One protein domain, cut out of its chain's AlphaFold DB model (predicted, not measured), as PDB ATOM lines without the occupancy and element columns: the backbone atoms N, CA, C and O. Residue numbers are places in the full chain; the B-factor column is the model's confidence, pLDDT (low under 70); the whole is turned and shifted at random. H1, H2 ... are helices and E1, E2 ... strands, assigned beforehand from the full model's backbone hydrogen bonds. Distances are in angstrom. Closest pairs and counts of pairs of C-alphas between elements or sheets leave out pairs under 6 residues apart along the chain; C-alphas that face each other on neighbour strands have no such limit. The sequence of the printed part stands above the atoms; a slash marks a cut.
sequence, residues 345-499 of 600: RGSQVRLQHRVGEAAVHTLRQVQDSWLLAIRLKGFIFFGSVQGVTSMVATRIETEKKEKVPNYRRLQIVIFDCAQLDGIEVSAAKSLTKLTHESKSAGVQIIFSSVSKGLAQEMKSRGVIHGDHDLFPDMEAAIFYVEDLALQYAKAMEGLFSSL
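What this domain is: This is residues 345 to 499 of the 600 residues of the protein "Hypothetical protein" of Symbiodinium sp. KB8 (UniProt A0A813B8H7). A small, twisted sheet of three parallel strands has H2 and H3 side by side over one face and the long helix H5 along the other, with H4 on H5's face beside the strands. H1 crosses H5, and residues 490 to 499, the far end of H5 and one residue more, stick out. The printed part has 155 residues, with five named helices and three named strands in the order H1 E1 H2 E2 H3 E3 H4 H5; the sheet's order is E1 E2 E3, and the class is mixed. It is compact, with a radius of gyration of the C-alphas of 16.3 A, and spans 52 by 35 by 24 A.

Where its parts are: E2 is residues 412 to 423, 21.5 A, and bends by 106 degrees at residue 420. E1 is residues 371 to 380, 22.5 A, and bends by 76 degrees at residue 377. E3 is residues 444 to 448, 13.2 A. H2 is residues 382 to 401, 27.6 A, with a kink of 28 degrees near residue 389; H3 is residues 425 to 440, 22.9 A. H5 is residues 474 to 498, 36.3 A, ending at C-alpha 498 (120.729, 33.000, 149.681). H4 is residues 452 to 460, 12.4 A. H1 is residues 357 to 370, 19.8 A, beginning at C-alpha 357 (110.154, 12.831, 158.029).

How they stand to each other: E1 and E2 are parallel at 13 degrees, with N 374 and O 414 at 2.8 A. E2 and E3 are parallel at 42 degrees, with N 415 and O 446 at 2.8 A. E1, H2, E2 and E2, H3, E3 are strand-helix-strand units, two parallel neighbour strands with a helix between, each with a right-handed crossover. H2, at a height of 11.1 A over the sheet, and H3, at 8.8 A, are on the same face; they touch, closest at C-alphas 382 and 427, 4.5 A, at a shallow tilt of 12 degrees, the same way. H5 is on the opposite face at 11.6 A, along the strands; H5, sheet and H2 make three layers, helices on both faces of a sheet. H1 touches H5 with residues 362 to 367 alone, closest at C-alphas 363 and 485, 6.2 A, about perpendicular, only just, at 71 degrees. Every O i to N i+4 pair is within hydrogen-bond range in H3, H4 and H5; in H1 it is 9 of 10 and in H2 13 of 16.

The domain as a whole: The C-alphas of Glu 424 and Leu 499, the two farthest apart, are 53.3 A apart. The printed part has no cut. The link from H4 to H5, 13 residues, is long. Residues 353 to 358 have a pLDDT under 70; the mean of the printed part is 90.2.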
ATOM      1  N   ARG A 345     121.359  -0.101 147.515       90.25
ATOM      2  CA  ARG A 345     121.400   1.361 147.345       90.25
ATOM      3  C   ARG A 345     120.948   2.074 148.608       90.25
ATOM      4  O   ARG A 345     120.351   1.454 149.483       90.25
ATOM      5  N   GLY A 346     121.169   3.386 148.676       83.19
ATOM      6  CA  GLY A 346     120.757   4.203 149.820       83.19
ATOM      7  C   GLY A 346     119.291   4.041 150.237       83.19
ATOM      8  O   GLY A 346     119.013   3.981 151.427       83.19
ATOM      9  N   SER A 347     118.354   3.863 149.297       80.56
ATOM     10  CA  SER A 347     116.936   3.630 149.633       80.56
ATOM     11  C   SER A 347     116.666   2.316 150.380       80.56
ATOM     12  O   SER A 347     115.667   2.203 151.087       80.56
ATOM     13  N   GLN A 348     117.548   1.327 150.228       84.31
ATOM     14  CA  GLN A 348     117.439  -0.002 150.837       84.31
ATOM     15  C   GLN A 348     118.185  -0.090 152.171       84.31
ATOM     16  O   GLN A 348     118.109  -1.105 152.865       84.31
ATOM     17  N   VAL A 349     118.914   0.965 152.528       82.19
ATOM     18  CA  VAL A 349     119.668   1.058 153.767       82.19
ATOM     19  C   VAL A 349     118.815   1.744 154.832       82.19
ATOM     20  O   VAL A 349     118.110   2.722 154.577       82.19
ATOM     21  N   ARG A 350     118.853   1.210 156.056       80.25
ATOM     22  CA  ARG A 350     118.149   1.807 157.189       80.25
ATOM     23  C   ARG A 350     118.895   3.055 157.653       80.25
ATOM     24  O   ARG A 350     120.083   2.969 157.945       80.25
ATOM     25  N   LEU A 351     118.159   4.160 157.783       75.62
ATOM     26  CA  LEU A 351     118.711   5.389 158.337       75.62
ATOM     27  C   LEU A 351     119.066   5.225 159.819       75.62
ATOM     28  O   LEU A 351     118.254   4.700 160.588       75.62
ATOM     29  N   GLN A 352     120.243   5.708 160.207       76.06
ATOM     30  CA  GLN A 352     120.723   5.696 161.589       76.06
ATOM     31  C   GLN A 352     120.339   6.975 162.338       76.06
ATOM     32  O   GLN A 352     119.995   6.929 163.522       76.06
ATOM     33  N   HIS A 353     120.321   8.125 161.658       67.62
ATOM     34  CA  HIS A 353     119.852   9.368 162.267       67.62
ATOM     35  C   HIS A 353     118.327   9.388 162.443       67.62
ATOM     36  O   HIS A 353     117.561   9.181 161.499       67.62
ATOM     37  N   ARG A 354     117.869   9.757 163.648       66.44
ATOM     38  CA  ARG A 354     116.488  10.213 163.858       66.44
ATOM     39  C   ARG A 354     116.367  11.646 163.357       66.44
ATOM     40  O   ARG A 354     116.676  12.594 164.071       66.44
ATOM     41  N   VAL A 355     115.944  11.782 162.112       66.94
ATOM     42  CA  VAL A 355     115.607  13.059 161.479       66.94
ATOM     43  C   VAL A 355     114.103  13.136 161.240       66.94
ATOM     44  O   VAL A 355     113.441  12.104 161.136       66.94
ATOM     45  N   GLY A 356     113.560  14.355 161.170       63.72
ATOM     46  CA  GLY A 356     112.155  14.559 160.810       63.72
ATOM     47  C   GLY A 356     111.838  13.970 159.432       63.72
ATOM     48  O   GLY A 356     112.718  13.857 158.577       63.72
ATOM     49  N   GLU A 357     110.580  13.610 159.198       65.06
ATOM     50  CA  GLU A 357     110.154  12.831 158.029       65.06
ATOM     51  C   GLU A 357     110.541  13.473 156.681       65.06
ATOM     52  O   GLU A 357     111.108  12.821 155.804       65.06
ATOM     53  N   ALA A 358     110.386  14.791 156.540       64.75
ATOM     54  CA  ALA A 358     110.808  15.510 155.331       64.75
ATOM     55  C   ALA A 358     112.329  15.417 155.064       64.75
ATOM     56  O   ALA A 358     112.779  15.311 153.916       64.75
ATOM     57  N   ALA A 359     113.141  15.423 156.124       70.88
ATOM     58  CA  ALA A 359     114.585  15.252 156.011       70.88
ATOM     59  C   ALA A 359     114.946  13.797 155.668       70.88
ATOM     60  O   ALA A 359     115.862  13.580 154.876       70.88
ATOM     61  N   VAL A 360     114.191  12.810 156.168       75.25
ATOM     62  CA  VAL A 360     114.334  11.394 155.781       75.25
ATOM     63  C   VAL A 360     114.169  11.220 154.272       75.25
ATOM     64  O   VAL A 360     115.006  10.574 153.642       75.25
ATOM     65  N   HIS A 361     113.133  11.815 153.675       74.12
ATOM     66  CA  HIS A 361     112.904  11.724 152.229       74.12
ATOM     67  C   HIS A 361     114.045  12.344 151.418       74.12
ATOM     68  O   HIS A 361     114.551  11.718 150.484       74.12
ATOM     69  N   THR A 362     114.498  13.533 151.821       77.06
ATOM     70  CA  THR A 362     115.611  14.229 151.160       77.06
ATOM     71  C   THR A 362     116.898  13.407 151.232       77.06
ATOM     72  O   THR A 362     117.568  13.204 150.219       77.06
ATOM     73  N   LEU A 363     117.223  12.870 152.411       82.75
ATOM     74  CA  LEU A 363     118.414  12.046 152.607       82.75
ATOM     75  C   LEU A 363     118.357  10.760 151.799       82.75
ATOM     76  O   LEU A 363     119.322  10.444 151.111       82.75
ATOM     77  N   ARG A 364     117.222  10.053 151.812       83.81
ATOM     78  CA  ARG A 364     117.046   8.831 151.020       83.81
ATOM     79  C   ARG A 364     117.230   9.093 149.533       83.81
ATOM     80  O   ARG A 364     117.889   8.303 148.868       83.81
ATOM     81  N   GLN A 365     116.695  10.195 149.011       82.31
ATOM     82  CA  GLN A 365     116.837  10.532 147.595       82.31
ATOM     83  C   GLN A 365     118.300  10.794 147.207       82.31
ATOM     84  O   GLN A 365     118.754  10.331 146.158       82.31
ATOM     85  N   VAL A 366     119.042  11.517 148.052       85.06
ATOM     86  CA  VAL A 366     120.475  11.777 147.845       85.06
ATOM     87  C   VAL A 366     121.266  10.470 147.937       85.06
ATOM     88  O   VAL A 366     121.997  10.114 147.013       85.06
ATOM     89  N   GLN A 367     121.063   9.705 149.009       86.19
ATOM     90  CA  GLN A 367     121.768   8.449 149.257       86.19
ATOM     91  C   GLN A 367     121.482   7.386 148.197       86.19
ATOM     92  O   GLN A 367     122.389   6.644 147.841       86.19
ATOM     93  N   ASP A 368     120.261   7.298 147.664       89.38
ATOM     94  CA  ASP A 368     119.928   6.311 146.629       89.38
ATOM     95  C   ASP A 368     120.770   6.487 145.360       89.38
ATOM     96  O   ASP A 368     121.090   5.515 144.677       89.38
ATOM     97  N   SER A 369     121.171   7.729 145.075       89.19
ATOM     98  CA  SER A 369     122.075   8.044 143.968       89.19
ATOM     99  C   SER A 369     123.549   7.909 144.362       89.19
ATOM    100  O   SER A 369     124.362   7.477 143.551       89.19
ATOM    101  N   TRP A 370     123.907   8.295 145.590       94.06
ATOM    102  CA  TRP A 370     125.304   8.417 146.019       94.06
ATOM    103  C   TRP A 370     125.925   7.123 146.525       94.06
ATOM    104  O   TRP A 370     127.145   6.988 146.439       94.06
ATOM    105  N   LEU A 371     125.120   6.210 147.067       95.31
ATOM    106  CA  LEU A 371     125.587   5.044 147.803       95.31
ATOM    107  C   LEU A 371     125.336   3.746 147.038       95.31
ATOM    108  O   LEU A 371     124.202   3.425 146.677       95.31
ATOM    109  N   LEU A 372     126.392   2.945 146.912       95.75
ATOM    110  CA  LEU A 372     126.319   1.539 146.535       95.75
ATOM    111  C   LEU A 372     127.033   0.686 147.588       95.75
ATOM    112  O   LEU A 372     128.246   0.764 147.734       95.75
ATOM    113  N   ALA A 373     126.298  -0.155 148.305       96.12
ATOM    114  CA  ALA A 373     126.856  -1.058 149.300       96.12
ATOM    115  C   ALA A 373     126.851  -2.508 148.798       96.12
ATOM    116  O   ALA A 373     125.818  -3.052 148.409       96.12
ATOM    117  N   ILE A 374     128.016  -3.148 148.804       96.50
ATOM    118  CA  ILE A 374     128.253  -4.487 148.269       96.50
ATOM    119  C   ILE A 374     128.813  -5.349 149.396       96.50
ATOM    120  O   ILE A 374     129.903  -5.095 149.903       96.50
ATOM    121  N   ARG A 375     128.077  -6.395 149.774       96.44
ATOM    122  CA  ARG A 375     128.563  -7.388 150.736       96.44
ATOM    123  C   ARG A 375     129.442  -8.400 150.024       96.44
ATOM    124  O   ARG A 375     129.019  -8.995 149.034       96.44
ATOM    125  N   LEU A 376     130.653  -8.591 150.524       96.25
ATOM    126  CA  LEU A 376     131.622  -9.545 150.008       96.25
ATOM    127  C   LEU A 376     131.610 -10.817 150.859       96.25
ATOM    128  O   LEU A 376     131.394 -10.759 152.070       96.25
ATOM    129  N   LYS A 377     131.834 -11.970 150.223       95.00
ATOM    130  CA  LYS A 377     131.868 -13.270 150.905       95.00
ATOM    131  C   LYS A 377     132.968 -14.197 150.407       95.00
ATOM    132  O   LYS A 377     133.349 -14.143 149.238       95.00
ATOM    133  N   GLY A 378     133.356 -15.125 151.277       93.00
ATOM    134  CA  GLY A 378     134.279 -16.213 150.980       93.00
ATOM    135  C   GLY A 378     135.707 -15.719 150.782       93.00
ATOM    136  O   GLY A 378     136.080 -14.645 151.242       93.00
ATOM    137  N   PHE A 379     136.505 -16.490 150.051       92.12
ATOM    138  CA  PHE A 379     137.828 -16.064 149.605       92.12
ATOM    139  C   PHE A 379     137.744 -15.494 148.184       92.12
ATOM    140  O   PHE A 379     137.221 -16.153 147.282       92.12
ATOM    141  N   ILE A 380     138.251 -14.278 147.964       92.25
ATOM    142  CA  ILE A 380     138.186 -13.622 146.651       92.25
ATOM    143  C   ILE A 380     139.429 -13.956 145.824       92.25
ATOM    144  O   ILE A 380     140.545 -13.530 146.130       92.25
ATOM    145  N   PHE A 381     139.191 -14.642 144.711       90.50
ATOM    146  CA  PHE A 381     140.162 -14.956 143.660       90.50
ATOM    147  C   PHE A 381     140.040 -13.997 142.474       90.50
ATOM    148  O   PHE A 381     139.018 -13.314 142.320       90.50
ATOM    149  N   PHE A 382     141.037 -14.002 141.583       85.69
ATOM    150  CA  PHE A 382     141.048 -13.162 140.376       85.69
ATOM    151  C   PHE A 382     139.742 -13.209 139.570       85.69
ATOM    152  O   PHE A 382     139.205 -12.170 139.196       85.69
ATOM    153  N   GLY A 383     139.197 -14.399 139.311       82.75
ATOM    154  CA  GLY A 383     137.967 -14.516 138.528       82.75
ATOM    155  C   GLY A 383     136.743 -13.940 139.247       82.75
ATOM    156  O   GLY A 383     135.942 -13.231 138.647       82.75
ATOM    157  N   SER A 384     136.639 -14.170 140.558       87.56
ATOM    158  CA  SER A 384     135.495 -13.719 141.363       87.56
ATOM    159  C   SER A 384     135.452 -12.195 141.558       87.56
ATOM    160  O   SER A 384     134.370 -11.607 141.601       87.56
ATOM    161  N   VAL A 385     136.618 -11.531 141.616       92.06
ATOM    162  CA  VAL A 385     136.691 -10.073 141.806       92.06
ATOM    163  C   VAL A 385     136.262  -9.300 140.561       92.06
ATOM    164  O   VAL A 385     135.767  -8.183 140.683       92.06
ATOM    165  N   GLN A 386     136.400  -9.894 139.369       89.56
ATOM    166  CA  GLN A 386     136.043  -9.236 138.110       89.56
ATOM    167  C   GLN A 386     134.568  -8.839 138.059       89.56
ATOM    168  O   GLN A 386     134.246  -7.775 137.532       89.56
ATOM    169  N   GLY A 387     133.669  -9.652 138.623       88.50
ATOM    170  CA  GLY A 387     132.248  -9.306 138.702       88.50
ATOM    171  C   GLY A 387     132.007  -8.042 139.533       88.50
ATOM    172  O   GLY A 387     131.256  -7.162 139.119       88.50
ATOM    173  N   VAL A 388     132.710  -7.916 140.662       92.06
ATOM    174  CA  VAL A 388     132.643  -6.741 141.545       92.06
ATOM    175  C   VAL A 388     133.209  -5.506 140.845       92.06
ATOM    176  O   VAL A 388     132.546  -4.471 140.778       92.06
ATOM    177  N   THR A 389     134.414  -5.612 140.278       94.56
ATOM    178  CA  THR A 389     135.083  -4.474 139.634       94.56
ATOM    179  C   THR A 389     134.328  -4.003 138.401       94.56
ATOM    180  O   THR A 389     134.158  -2.801 138.214       94.56
ATOM    181  N   SER A 390     133.824  -4.933 137.586       92.62
ATOM    182  CA  SER A 390     133.091  -4.599 136.361       92.62
ATOM    183  C   SER A 390     131.758  -3.934 136.674       92.62
ATOM    184  O   SER A 390     131.375  -3.002 135.976       92.62
ATOM    185  N   MET A 391     131.062  -4.359 137.733       93.31
ATOM    186  CA  MET A 391     129.806  -3.740 138.160       93.31
ATOM    187  C   MET A 391     129.997  -2.268 138.543       93.31
ATOM    188  O   MET A 391     129.258  -1.407 138.062       93.31
ATOM    189  N   VAL A 392     130.998  -1.975 139.379       95.69
ATOM    190  CA  VAL A 392     131.290  -0.602 139.817       95.69
ATOM    191  C   VAL A 392     131.784   0.248 138.644       95.69
ATOM    192  O   VAL A 392     131.252   1.334 138.417       95.69
ATOM    193  N   ALA A 393     132.734  -0.259 137.851       95.62
ATOM    194  CA  ALA A 393     133.268   0.460 136.696       95.62
ATOM    195  C   ALA A 393     132.179   0.769 135.656       95.62
ATOM    196  O   ALA A 393     132.028   1.921 135.251       95.62
ATOM    197  N   THR A 394     131.348  -0.219 135.304       95.19
ATOM    198  CA  THR A 394     130.233  -0.032 134.359       95.19
ATOM    199  C   THR A 394     129.265   1.027 134.867       95.19
ATOM    200  O   THR A 394     128.823   1.872 134.096       95.19
ATOM    201  N   ARG A 395     128.949   1.039 136.170       94.25
ATOM    202  CA  ARG A 395     128.055   2.056 136.735       94.25
ATOM    203  C   ARG A 395     128.617   3.467 136.549       94.25
ATOM    204  O   ARG A 395     127.892   4.339 136.074       94.25
ATOM    205  N   ILE A 396     129.890   3.674 136.884       95.00
ATOM    206  CA  ILE A 396     130.572   4.968 136.744       95.00
ATOM    207  C   ILE A 396     130.619   5.399 135.268       95.00
ATOM    208  O   ILE A 396     130.324   6.550 134.935       95.00
ATOM    209  N   GLU A 397     130.956   4.478 134.365       94.69
ATOM    210  CA  GLU A 397     131.025   4.742 132.927       94.69
ATOM    211  C   GLU A 397     129.658   5.078 132.324       94.69
ATOM    212  O   GLU A 397     129.547   6.036 131.553       94.69
ATOM    213  N   THR A 398     128.609   4.342 132.698       94.50
ATOM    214  CA  THR A 398     127.236   4.603 132.255       94.50
ATOM    215  C   THR A 398     126.772   5.984 132.701       94.50
ATOM    216  O   THR A 398     126.308   6.757 131.867       94.50
ATOM    217  N   GLU A 399     126.969   6.356 133.969       93.56
ATOM    218  CA  GLU A 399     126.591   7.686 134.469       93.56
ATOM    219  C   GLU A 399     127.341   8.817 133.748       93.56
ATOM    220  O   GLU A 399     126.770   9.874 133.451       93.56
ATOM    221  N   LYS A 400     128.618   8.594 133.418       91.44
ATOM    222  CA  LYS A 400     129.420   9.535 132.630       91.44
ATOM    223  C   LYS A 400     128.891   9.662 131.200       91.44
ATOM    224  O   LYS A 400     128.762  10.781 130.700       91.44
ATOM    225  N   LYS A 401     128.563   8.541 130.550       93.81
ATOM    226  CA  LYS A 401     128.018   8.490 129.183       93.81
ATOM    227  C   LYS A 401     126.649   9.162 129.091       93.81
ATOM    228  O   LYS A 401     126.407   9.931 128.163       93.81
ATOM    229  N   GLU A 402     125.788   8.920 130.071       94.12
ATOM    230  CA  GLU A 402     124.450   9.512 130.183       94.12
ATOM    231  C   GLU A 402     124.477  10.981 130.627       94.12
ATOM    232  O   GLU A 402     123.433  11.624 130.706       94.12
ATOM    233  N   LYS A 403     125.667  11.544 130.891       92.50
ATOM    234  CA  LYS A 403     125.856  12.921 131.372       92.50
ATOM    235  C   LYS A 403     125.035  13.213 132.629       92.50
ATOM    236  O   LYS A 403     124.557  14.332 132.817       92.50
ATOM    237  N   VAL A 404     124.909  12.222 133.514       90.44
ATOM    238  CA  VAL A 404     124.230  12.392 134.802       90.44
ATOM    239  C   VAL A 404     124.894  13.559 135.544       90.44
ATOM    240  O   VAL A 404     126.126  13.621 135.568       90.44
ATOM    241  N   PRO A 405     124.151  14.520 136.113       88.25
ATOM    242  CA  PRO A 405     124.749  15.618 136.869       88.25
ATOM    243  C   PRO A 405     125.545  15.120 138.080       88.25
ATOM    244  O   PRO A 405     125.123  14.164 138.723       88.25
ATOM    245  N   ASN A 406     126.645  15.790 138.444       86.50
ATOM    246  CA  ASN A 406     127.537  15.348 139.533       86.50
ATOM    247  C   ASN A 406     126.807  15.094 140.866       86.50
ATOM    248  O   ASN A 406     127.135  14.149 141.574       86.50
ATOM    249  N   TYR A 407     125.781  15.890 141.182       84.44
ATOM    250  CA  TYR A 407     124.988  15.728 142.404       84.44
ATOM    251  C   TYR A 407     124.085  14.480 142.414       84.44
ATOM    252  O   TYR A 407     123.502  14.169 143.446       84.44
ATOM    253  N   ARG A 408     123.943  13.768 141.287       88.06
ATOM    254  CA  ARG A 408     123.187  12.506 141.157       88.06
ATOM    255  C   ARG A 408     124.066  11.312 140.792       88.06
ATOM    256  O   ARG A 408     123.531  10.252 140.477       88.06
ATOM    257  N   ARG A 409     125.385  11.494 140.753       92.31
ATOM    258  CA  ARG A 409     126.314  10.398 140.474       92.31
ATOM    259  C   ARG A 409     126.585   9.598 141.733       92.31
ATOM    260  O   ARG A 409     126.464  10.122 142.841       92.31
ATOM    261  N   LEU A 410     127.003   8.356 141.526       95.38
ATOM    262  CA  LEU A 410     127.617   7.548 142.561       95.38
ATOM    263  C   LEU A 410     128.782   8.334 143.173       95.38
ATOM    264  O   LEU A 410     129.599   8.888 142.440       95.38
ATOM    265  N   GLN A 411     128.847   8.392 144.500       95.38
ATOM    266  CA  GLN A 411     129.932   9.065 145.218       95.38
ATOM    267  C   GLN A 411     130.667   8.124 146.161       95.38
ATOM    268  O   GLN A 411     131.860   8.307 146.378       95.38
ATOM    269  N   ILE A 412     129.988   7.116 146.714       96.81
ATOM    270  CA  ILE A 412     130.565   6.208 147.704       96.81
ATOM    271  C   ILE A 412     130.166   4.767 147.400       96.81
ATOM    272  O   ILE A 412     128.989   4.442 147.229       96.81
ATOM    273  N   VAL A 413     131.166   3.889 147.385       97.38
ATOM    274  CA  VAL A 413     130.993   2.437 147.357       97.38
ATOM    275  C   VAL A 413     131.443   1.862 148.691       97.38
ATOM    276  O   VAL A 413     132.577   2.091 149.104       97.38
ATOM    277  N   ILE A 414     130.574   1.099 149.352       97.50
ATOM    278  CA  ILE A 414     130.903   0.373 150.581       97.50
ATOM    279  C   ILE A 414     131.136  -1.090 150.231       97.50
ATOM    280  O   ILE A 414     130.222  -1.754 149.746       97.50
ATOM    281  N   PHE A 415     132.319  -1.617 150.530       97.75
ATOM    282  CA  PHE A 415     132.558  -3.055 150.576       97.75
ATOM    283  C   PHE A 415     132.420  -3.555 152.014       97.75
ATOM    284  O   PHE A 415     133.221  -3.214 152.881       97.75
ATOM    285  N   ASP A 416     131.387  -4.349 152.281       97.38
ATOM    286  CA  ASP A 416     131.195  -5.004 153.576       97.38
ATOM    287  C   ASP A 416     131.887  -6.366 153.577       97.38
ATOM    288  O   ASP A 416     131.529  -7.265 152.818       97.38
ATOM    289  N   CYS A 417     132.912  -6.490 154.413       97.31
ATOM    290  CA  CYS A 417     133.811  -7.632 154.482       97.31
ATOM    291  C   CYS A 417     133.464  -8.596 155.626       97.31
ATOM    292  O   CYS A 417     134.281  -9.452 155.956       97.31
ATOM    293  N   ALA A 418     132.262  -8.504 156.210       96.69
ATOM    294  CA  ALA A 418     131.866  -9.320 157.360       96.69
ATOM    295  C   ALA A 418     131.964 -10.838 157.113       96.69
ATOM    296  O   ALA A 418     132.198 -11.599 158.048       96.69
ATOM    297  N   GLN A 419     131.779 -11.282 155.865       95.69
ATOM    298  CA  GLN A 419     131.893 -12.690 155.460       95.69
ATOM    299  C   GLN A 419     133.107 -12.957 154.560       95.69
ATOM    300  O   GLN A 419     133.139 -13.967 153.857       95.69
ATOM    301  N   LEU A 420     134.067 -12.034 154.516       95.31
ATOM    302  CA  LEU A 420     135.252 -12.141 153.675       95.31
ATOM    303  C   LEU A 420     136.366 -12.871 154.434       95.31
ATOM    304  O   LEU A 420     136.893 -12.360 155.420       95.31
ATOM    305  N   ASP A 421     136.752 -14.042 153.936       92.69
ATOM    306  CA  ASP A 421     137.785 -14.884 154.548       92.69
ATOM    307  C   ASP A 421     139.198 -14.424 154.166       92.69
ATOM    308  O   ASP A 421     140.144 -14.564 154.938       92.69
ATOM    309  N   GLY A 422     139.353 -13.872 152.960       92.75
ATOM    310  CA  GLY A 422     140.642 -13.421 152.451       92.75
ATOM    311  C   GLY A 422     140.606 -12.990 150.989       92.75
ATOM    312  O   GLY A 422     139.587 -13.101 150.302       92.75
ATOM    313  N   ILE A 423     141.739 -12.472 150.517       93.94
ATOM    314  CA  ILE A 423     141.906 -11.948 149.161       93.94
ATOM    315  C   ILE A 423     143.211 -12.470 148.555       93.94
ATOM    316  O   ILE A 423     144.288 -12.387 149.148       93.94
ATOM    317  N   GLU A 424     143.139 -12.958 147.323       92.94
ATOM    318  CA  GLU A 424     144.317 -13.339 146.548       92.94
ATOM    319  C   GLU A 424     145.122 -12.102 146.097       92.94
ATOM    320  O   GLU A 424     144.587 -11.002 145.937       92.94
ATOM    321  N   VAL A 425     146.422 -12.261 145.835       90.50
ATOM    322  CA  VAL A 425     147.303 -11.156 145.406       90.50
ATOM    323  C   VAL A 425     146.822 -10.514 144.100       90.50
ATOM    324  O   VAL A 425     146.835  -9.291 143.958       90.50
ATOM    325  N   SER A 426     146.393 -11.327 143.137       91.50
ATOM    326  CA  SER A 426     145.856 -10.872 141.851       91.50
ATOM    327  C   SER A 426     144.543 -10.093 142.029       91.50
ATOM    328  O   SER A 426     144.382  -9.015 141.457       91.50
ATOM    329  N   ALA A 427     143.646 -10.577 142.894       92.88
ATOM    330  CA  ALA A 427     142.398  -9.900 143.223       92.88
ATOM    331  C   ALA A 427     142.627  -8.558 143.937       92.88
ATOM    332  O   ALA A 427     141.985  -7.561 143.601       92.88
ATOM    333  N   ALA A 428     143.595  -8.503 144.859       94.31
ATOM    334  CA  ALA A 428     144.005  -7.270 145.526       94.31
ATOM    335  C   ALA A 428     144.471  -6.207 144.520       94.31
ATOM    336  O   ALA A 428     144.084  -5.042 144.620       94.31
ATOM    337  N   LYS A 429     145.255  -6.596 143.506       94.25
ATOM    338  CA  LYS A 429     145.689  -5.673 142.444       94.25
ATOM    339  C   LYS A 429     144.503  -5.114 141.656       94.25
ATOM    340  O   LYS A 429     144.469  -3.913 141.393       94.25
ATOM    341  N   SER A 430     143.514  -5.946 141.330       94.44
ATOM    342  CA  SER A 430     142.292  -5.499 140.648       94.44
ATOM    343  C   SER A 430     141.478  -4.510 141.491       94.44
ATOM    344  O   SER A 430     141.034  -3.493 140.964       94.44
ATOM    345  N   LEU A 431     141.329  -4.747 142.801       94.94
ATOM    346  CA  LEU A 431     140.655  -3.802 143.705       94.94
ATOM    347  C   LEU A 431     141.441  -2.503 143.889       94.94
ATOM    348  O   LEU A 431     140.845  -1.429 143.945       94.94
ATOM    349  N   THR A 432     142.770  -2.579 143.934       95.38
ATOM    350  CA  THR A 432     143.640  -1.393 143.994       95.38
ATOM    351  C   THR A 432     143.440  -0.523 142.754       95.38
ATOM    352  O   THR A 432     143.223   0.683 142.866       95.38
ATOM    353  N   LYS A 433     143.423  -1.146 141.568       95.31
ATOM    354  CA  LYS A 433     143.127  -0.465 140.304       95.31
ATOM    355  C   LYS A 433     141.737   0.174 140.324       95.31
ATOM    356  O   LYS A 433     141.626   1.362 140.037       95.31
ATOM    357  N   LEU A 434     140.710  -0.575 140.737       95.25
ATOM    358  CA  LEU A 434     139.345  -0.055 140.858       95.25
ATOM    359  C   LEU A 434     139.289   1.160 141.793       95.25
ATOM    360  O   LEU A 434     138.649   2.151 141.461       95.25
ATOM    361  N   THR A 435     139.976   1.104 142.935       94.31
ATOM    362  CA  THR A 435     140.005   2.191 143.928       94.31
ATOM    363  C   THR A 435     140.631   3.453 143.342       94.31
ATOM    364  O   THR A 435     140.091   4.546 143.502       94.31
ATOM    365  N   HIS A 436     141.726   3.310 142.594       93.50
ATOM    366  CA  HIS A 436     142.377   4.429 141.918       93.50
ATOM    367  C   HIS A 436     141.508   5.046 140.807       93.50
ATOM    368  O   HIS A 436     141.373   6.271 140.720       93.50
ATOM    369  N   GLU A 437     140.884   4.208 139.976       94.31
ATOM    370  CA  GLU A 437     139.989   4.645 138.895       94.31
ATOM    371  C   GLU A 437     138.726   5.318 139.443       94.31
ATOM    372  O   GLU A 437     138.339   6.390 138.977       94.31
ATOM    373  N   SER A 438     138.138   4.748 140.497       94.62
ATOM    374  CA  SER A 438     136.971   5.302 141.196       94.62
ATOM    375  C   SER A 438     137.295   6.662 141.800       94.62
ATOM    376  O   SER A 438     136.579   7.631 141.550       94.62
ATOM    377  N   LYS A 439     138.440   6.788 142.483       93.56
ATOM    378  CA  LYS A 439     138.891   8.062 143.051       93.56
ATOM    379  C   LYS A 439     139.097   9.131 141.977       93.56
ATOM    380  O   LYS A 439     138.705  10.278 142.174       93.56
ATOM    381  N   SER A 440     139.643   8.753 140.821       92.94
ATOM    382  CA  SER A 440     139.803   9.653 139.667       92.94
ATOM    383  C   SER A 440     138.462  10.101 139.072       92.94
ATOM    384  O   SER A 440     138.377  11.172 138.473       92.94
ATOM    385  N   ALA A 441     137.404   9.309 139.258       92.12
ATOM    386  CA  ALA A 441     136.031   9.651 138.893       92.12
ATOM    387  C   ALA A 441     135.266  10.415 139.994       92.12
ATOM    388  O   ALA A 441     134.107  10.770 139.781       92.12
ATOM    389  N   GLY A 442     135.895  10.692 141.143       93.81
ATOM    390  CA  GLY A 442     135.252  11.330 142.297       93.81
ATOM    391  C   GLY A 442     134.424  10.374 143.162       93.81
ATOM    392  O   GLY A 442     133.601  10.839 143.943       93.81
ATOM    393  N   VAL A 443     134.629   9.062 143.025       95.94
ATOM    394  CA  VAL A 443     133.963   8.019 143.815       95.94
ATOM    395  C   VAL A 443     134.922   7.477 144.872       95.94
ATOM    396  O   VAL A 443     135.994   6.963 144.549       95.94
ATOM    397  N   GLN A 444     134.539   7.564 146.143       95.56
ATOM    398  CA  GLN A 444     135.281   6.984 147.257       95.56
ATOM    399  C   GLN A 444     134.887   5.516 147.443       95.56
ATOM    400  O   GLN A 444     133.705   5.175 147.456       95.56
ATOM    401  N   ILE A 445     135.874   4.641 147.618       96.81
ATOM    402  CA  ILE A 445     135.643   3.258 148.040       96.81
ATOM    403  C   ILE A 445     136.029   3.150 149.507       96.81
ATOM    404  O   ILE A 445     137.160   3.471 149.863       96.81
ATOM    405  N   ILE A 446     135.097   2.688 150.334       97.31
ATOM    406  CA  ILE A 446     135.311   2.436 151.757       97.31
ATOM    407  C   ILE A 446     134.999   0.980 152.090       97.31
ATOM    408  O   ILE A 446     134.227   0.309 151.403       97.31
ATOM    409  N   PHE A 447     135.609   0.485 153.155       97.69
ATOM    410  CA  PHE A 447     135.529  -0.896 153.598       97.69
ATOM    411  C   PHE A 447     134.956  -0.947 155.011       97.69
ATOM    412  O   PHE A 447     135.324  -0.150 155.872       97.69
ATOM    413  N   SER A 448     134.066  -1.900 155.258       97.56
ATOM    414  CA  SER A 448     133.448  -2.128 156.565       97.56
ATOM    415  C   SER A 448     133.639  -3.568 157.015       97.56
ATOM    416  O   SER A 448     133.853  -4.455 156.187       97.56
ATOM    417  N   SER A 449     133.587  -3.805 158.327       97.12
ATOM    418  CA  SER A 449     133.638  -5.153 158.912       97.12
ATOM    419  C   SER A 449     134.901  -5.953 158.543       97.12
ATOM    420  O   SER A 449     134.870  -7.180 158.470       97.12
ATOM    421  N   VAL A 450     136.028  -5.280 158.273       96.50
ATOM    422  CA  VAL A 450     137.281  -5.946 157.878       96.50
ATOM    423  C   VAL A 450     137.994  -6.490 159.116       96.50
ATOM    424  O   VAL A 450     138.289  -5.748 160.055       96.50
ATOM    425  N   SER A 451     138.328  -7.783 159.119       95.31
ATOM    426  CA  SER A 451     139.115  -8.374 160.206       95.31
ATOM    427  C   SER A 451     140.505  -7.725 160.300       95.31
ATOM    428  O   SER A 451     141.094  -7.330 159.293       95.31
ATOM    429  N   LYS A 452     141.076  -7.615 161.508       94.00
ATOM    430  CA  LYS A 452     142.361  -6.912 161.719       94.00
ATOM    431  C   LYS A 452     143.503  -7.471 160.860       94.00
ATOM    432  O   LYS A 452     144.288  -6.694 160.323       94.00
ATOM    433  N   GLY A 453     143.581  -8.799 160.727       94.06
ATOM    434  CA  GLY A 453     144.592  -9.460 159.897       94.06
ATOM    435  C   GLY A 453     144.413  -9.142 158.412       94.06
ATOM    436  O   GLY A 453     145.360  -8.714 157.756       94.06
ATOM    437  N   LEU A 454     143.179  -9.240 157.911       94.44
ATOM    438  CA  LEU A 454     142.866  -8.924 156.520       94.44
ATOM    439  C   LEU A 454     143.071  -7.436 156.207       94.44
ATOM    440  O   LEU A 454     143.587  -7.091 155.150       94.44
ATOM    441  N   ALA A 455     142.741  -6.541 157.140       94.94
ATOM    442  CA  ALA A 455     142.975  -5.109 156.987       94.94
ATOM    443  C   ALA A 455     144.472  -4.794 156.844       94.94
ATOM    444  O   ALA A 455     144.850  -3.987 155.996       94.94
ATOM    445  N   GLN A 456     145.339  -5.441 157.635       94.00
ATOM    446  CA  GLN A 456     146.794  -5.300 157.501       94.00
ATOM    447  C   GLN A 456     147.292  -5.816 156.148       94.00
ATOM    448  O   GLN A 456     148.083  -5.142 155.487       94.00
ATOM    449  N   GLU A 457     146.792  -6.968 155.702       92.94
ATOM    450  CA  GLU A 457     147.117  -7.530 154.391       92.94
ATOM    451  C   GLU A 457     146.693  -6.588 153.253       92.94
ATOM    452  O   GLU A 457     147.505  -6.235 152.397       92.94
ATOM    453  N   MET A 458     145.452  -6.105 153.269       94.44
ATOM    454  CA  MET A 458     144.914  -5.187 152.263       94.44
ATOM    455  C   MET A 458     145.639  -3.836 152.251       94.44
ATOM    456  O   MET A 458     145.889  -3.300 151.169       94.44
ATOM    457  N   LYS A 459     146.044  -3.313 153.416       95.06
ATOM    458  CA  LYS A 459     146.908  -2.123 153.519       95.06
ATOM    459  C   LYS A 459     148.284  -2.368 152.912       95.06
ATOM    460  O   LYS A 459     148.744  -1.571 152.103       95.06
ATOM    461  N   SER A 460     148.925  -3.493 153.243       92.44
ATOM    462  CA  SER A 460     150.250  -3.841 152.701       92.44
ATOM    463  C   SER A 460     150.249  -3.979 151.173       92.44
ATOM    464  O   SER A 460     151.258  -3.724 150.521       92.44
ATOM    465  N   ARG A 461     149.096  -4.342 150.597       90.88
ATOM    466  CA  ARG A 461     148.881  -4.482 149.152       90.88
ATOM    467  C   ARG A 461     148.372  -3.208 148.473       90.88
ATOM    468  O   ARG A 461     148.180  -3.229 147.262       90.88
ATOM    469  N   GLY A 462     148.156  -2.125 149.222       89.62
ATOM    470  CA  GLY A 462     147.685  -0.842 148.696       89.62
ATOM    471  C   GLY A 462     146.201  -0.801 148.318       89.62
ATOM    472  O   GLY A 462     145.777   0.138 147.654       89.62
ATOM    473  N   VAL A 463     145.401  -1.790 148.732       92.25
ATOM    474  CA  VAL A 463     143.946  -1.777 148.499       92.25
ATOM    475  C   VAL A 463     143.283  -0.720 149.383       92.25
ATOM    476  O   VAL A 463     142.467   0.067 148.914       92.25
ATOM    477  N   ILE A 464     143.673  -0.687 150.659       93.94
ATOM    478  CA  ILE A 464     143.242   0.319 151.636       93.94
ATOM    479  C   ILE A 464     144.366   1.340 151.796       93.94
ATOM    480  O   ILE A 464     145.496   0.963 152.110       93.94
ATOM    481  N   HIS A 465     144.054   2.625 151.605       88.25
ATOM    482  CA  HIS A 465     145.055   3.696 151.607       88.25
ATOM    483  C   HIS A 465     145.240   4.331 152.990       88.25
ATOM    484  O   HIS A 465     146.312   4.859 153.284       88.25
ATOM    485  N   GLY A 466     144.232   4.263 153.862       88.44
ATOM    486  CA  GLY A 466     144.342   4.740 155.235       88.44
ATOM    487  C   GLY A 466     143.192   4.289 156.126       88.44
ATOM    488  O   GLY A 466     142.261   3.623 155.683       88.44
ATOM    489  N   ASP A 467     143.258   4.671 157.400       89.50
ATOM    490  CA  ASP A 467     142.220   4.338 158.387       89.50
ATOM    491  C   ASP A 467     140.882   5.035 158.111       89.50
ATOM    492  O   ASP A 467     139.848   4.567 158.564       89.50
ATOM    493  N   HIS A 468     140.883   6.111 157.320       90.31
ATOM    494  CA  HIS A 468     139.670   6.815 156.894       90.31
ATOM    495  C   HIS A 468     138.815   6.020 155.895       90.31
ATOM    496  O   HIS A 468     137.643   6.335 155.721       90.31
ATOM    497  N   ASP A 469     139.385   4.995 155.254       93.00
ATOM    498  CA  ASP A 469     138.652   4.094 154.361       93.00
ATOM    499  C   ASP A 469     138.127   2.855 155.105       93.00
ATOM    500  O   ASP A 469     137.527   1.982 154.483       93.00
ATOM    501  N   LEU A 470     138.380   2.740 156.414       96.56
ATOM    502  CA  LEU A 470     138.036   1.582 157.232       96.56
ATOM    503  C   LEU A 470     137.002   1.935 158.295       96.56
ATOM    504  O   LEU A 470     137.228   2.777 159.159       96.56
ATOM    505  N   PHE A 471     135.903   1.195 158.282       97.31
ATOM    506  CA  PHE A 471     134.821   1.315 159.244       97.31
ATOM    507  C   PHE A 471     134.660   0.006 160.025       97.31
ATOM    508  O   PHE A 471     134.862  -1.078 159.467       97.31
ATOM    509  N   PRO A 472     134.315   0.078 161.324       96.44
ATOM    510  CA  PRO A 472     134.213  -1.105 162.176       96.44
ATOM    511  C   PRO A 472     133.128  -2.072 161.694       96.44
ATOM    512  O   PRO A 472     133.331  -3.282 161.716       96.44
ATOM    513  N   ASP A 473     132.014  -1.534 161.208       95.81
ATOM    514  CA  ASP A 473     130.868  -2.275 160.708       95.81
ATOM    515  C   ASP A 473     130.151  -1.478 159.609       95.81
ATOM    516  O   ASP A 473     130.504  -0.336 159.279       95.81
ATOM    517  N   MET A 474     129.159  -2.122 158.999       93.19
ATOM    518  CA  MET A 474     128.361  -1.531 157.932       93.19
ATOM    519  C   MET A 474     127.568  -0.309 158.418       93.19
ATOM    520  O   MET A 474     127.384   0.635 157.653       93.19
ATOM    521  N   GLU A 475     127.122  -0.295 159.675       93.06
ATOM    522  CA  GLU A 475     126.306   0.786 160.238       93.06
ATOM    523  C   GLU A 475     127.114   2.077 160.389       93.06
ATOM    524  O   GLU A 475     126.642   3.141 159.991       93.06
ATOM    525  N   ALA A 476     128.354   1.987 160.867       94.31
ATOM    526  CA  ALA A 476     129.278   3.109 160.963       94.31
ATOM    527  C   ALA A 476     129.649   3.672 159.583       94.31
ATOM    528  O   ALA A 476     129.725   4.890 159.410       94.31
ATOM    529  N   ALA A 477     129.843   2.801 158.586       94.75
ATOM    530  CA  ALA A 477     130.099   3.230 157.211       94.75
ATOM    531  C   ALA A 477     128.890   3.965 156.619       94.75
ATOM    532  O   ALA A 477     129.044   5.020 156.010       94.75
ATOM    533  N   ILE A 478     127.680   3.439 156.834       92.56
ATOM    534  CA  ILE A 478     126.438   4.097 156.423       92.56
ATOM    535  C   ILE A 478     126.322   5.455 157.108       92.56
ATOM    536  O   ILE A 478     126.128   6.442 156.410       92.56
ATOM    537  N   PHE A 479     126.511   5.521 158.429       91.69
ATOM    538  CA  PHE A 479     126.429   6.754 159.214       91.69
ATOM    539  C   PHE A 479     127.329   7.865 158.656       91.69
ATOM    540  O   PHE A 479     126.895   9.011 158.545       91.69
ATOM    541  N   TYR A 480     128.549   7.525 158.232       92.69
ATOM    542  CA  TYR A 480     129.444   8.457 157.541       92.69
ATOM    543  C   TYR A 480     128.842   8.998 156.234       92.69
ATOM    544  O   TYR A 480     128.880  10.202 155.982       92.69
ATOM    545  N   VAL A 481     128.225   8.136 155.418       91.69
ATOM    546  CA  VAL A 481     127.524   8.561 154.195       91.69
ATOM    547  C   VAL A 481     126.293   9.415 154.510       91.69
ATOM    548  O   VAL A 481     126.004  10.364 153.779       91.69
ATOM    549  N   GLU A 482     125.571   9.121 155.594       89.56
ATOM    550  CA  GLU A 482     124.449   9.954 156.041       89.56
ATOM    551  C   GLU A 482     124.895  11.356 156.423       89.56
ATOM    552  O   GLU A 482     124.253  12.320 156.010       89.56
ATOM    553  N   ASP A 483     125.996  11.476 157.165       90.50
ATOM    554  CA  ASP A 483     126.537  12.771 157.563       90.50
ATOM    555  C   ASP A 483     126.971  13.592 156.340       90.50
ATOM    556  O   ASP A 483     126.626  14.767 156.229       90.50
ATOM    557  N   LEU A 484     127.607  12.966 155.345       90.38
ATOM    558  CA  LEU A 484     127.934  13.635 154.080       90.38
ATOM    559  C   LEU A 484     126.686  14.101 153.318       90.38
ATOM    560  O   LEU A 484     126.639  15.236 152.834       90.38
ATOM    561  N   ALA A 485     125.653  13.261 153.236       88.25
ATOM    562  CA  ALA A 485     124.387  13.630 152.607       88.25
ATOM    563  C   ALA A 485     123.683  14.772 153.367       88.25
ATOM    564  O   ALA A 485     123.130  15.680 152.744       88.25
ATOM    565  N   LEU A 486     123.747  14.773 154.702       86.56
ATOM    566  CA  LEU A 486     123.232  15.838 155.567       86.56
ATOM    567  C   LEU A 486     123.990  17.152 155.373       86.56
ATOM    568  O   LEU A 486     123.368  18.210 155.273       86.56
ATOM    569  N   GLN A 487     125.321  17.109 155.315       89.19
ATOM    570  CA  GLN A 487     126.151  18.283 155.049       89.19
ATOM    571  C   GLN A 487     125.827  18.880 153.677       89.19
ATOM    572  O   GLN A 487     125.649  20.093 153.560       89.19
ATOM    573  N   TYR A 488     125.666  18.035 152.657       88.06
ATOM    574  CA  TYR A 488     125.238  18.471 151.333       88.06
ATOM    575  C   TYR A 488     123.841  19.094 151.348       88.06
ATOM    576  O   TYR A 488     123.651  20.178 150.800       88.06
ATOM    577  N   ALA A 489     122.872  18.459 152.013       84.12
ATOM    578  CA  ALA A 489     121.520  18.995 152.135       84.12
ATOM    579  C   ALA A 489     121.518  20.377 152.810       84.12
ATOM    580  O   ALA A 489     120.880  21.296 152.304       84.12
ATOM    581  N   LYS A 490     122.296  20.560 153.887       84.88
ATOM    582  CA  LYS A 490     122.474  21.858 154.561       84.88
ATOM    583  C   LYS A 490     123.140  22.900 153.661       84.88
ATOM    584  O   LYS A 490     122.734  24.059 153.663       84.88
ATOM    585  N   ALA A 491     124.152  22.508 152.888       88.25
ATOM    586  CA  ALA A 491     124.814  23.408 151.946       88.25
ATOM    587  C   ALA A 491     123.849  23.863 150.840       88.25
ATOM    588  O   ALA A 491     123.779  25.050 150.528       88.25
ATOM    589  N   MET A 492     123.059  22.933 150.295       84.81
ATOM    590  CA  MET A 492     122.012  23.243 149.325       84.81
ATOM    591  C   MET A 492     120.941  24.145 149.926       84.81
ATOM    592  O   MET A 492     120.569  25.131 149.297       84.81
ATOM    593  N   GLU A 493     120.479  23.853 151.143       82.56
ATOM    594  CA  GLU A 493     119.536  24.702 151.867       82.56
ATOM    595  C   GLU A 493     120.074  26.128 151.988       82.56
ATOM    596  O   GLU A 493     119.372  27.050 151.590       82.56
ATOM    597  N   GLY A 494     121.328  26.305 152.419       84.94
ATOM    598  CA  GLY A 494     121.967  27.619 152.530       84.94
ATOM    599  C   GLY A 494     122.093  28.359 151.195       84.94
ATOM    600  O   GLY A 494     121.853  29.567 151.133       84.94
ATOM    601  N   LEU A 495     122.405  27.647 150.106       86.00
ATOM    602  CA  LEU A 495     122.391  28.224 148.758       86.00
ATOM    603  C   LEU A 495     120.983  28.694 148.377       86.00
ATOM    604  O   LEU A 495     120.830  29.822 147.916       86.00
ATOM    605  N   PHE A 496     119.951  27.884 148.625       80.19
ATOM    606  CA  PHE A 496     118.560  28.269 148.372       80.19
ATOM    607  C   PHE A 496     118.120  29.457 149.236       80.19
ATOM    608  O   PHE A 496     117.484  30.372 148.712       80.19
ATOM    609  N   SER A 497     118.501  29.494 150.517       82.88
ATOM    610  CA  SER A 497     118.265  30.636 151.412       82.88
ATOM    611  C   SER A 497     118.831  31.929 150.837       82.88
ATOM    612  O   SER A 497     118.216  32.985 150.959       82.88
ATOM    613  N   SER A 498     120.007  31.842 150.209       86.88
ATOM    614  CA  SER A 498     120.729  33.000 149.681       86.88
ATOM    615  C   SER A 498     120.143  33.573 148.388       86.88
ATOM    616  O   SER A 498     120.510  34.678 148.000       86.88
ATOM    617  N   LEU A 499     119.217  32.862 147.728       87.56
ATOM    618  CA  LEU A 499     118.626  33.314 146.465       87.56
ATOM    619  C   LEU A 499     117.744  34.557 146.632       87.56
ATOM    620  O   LEU A 499     117.660  35.363 145.706       87.56
TER     621      LEU A 499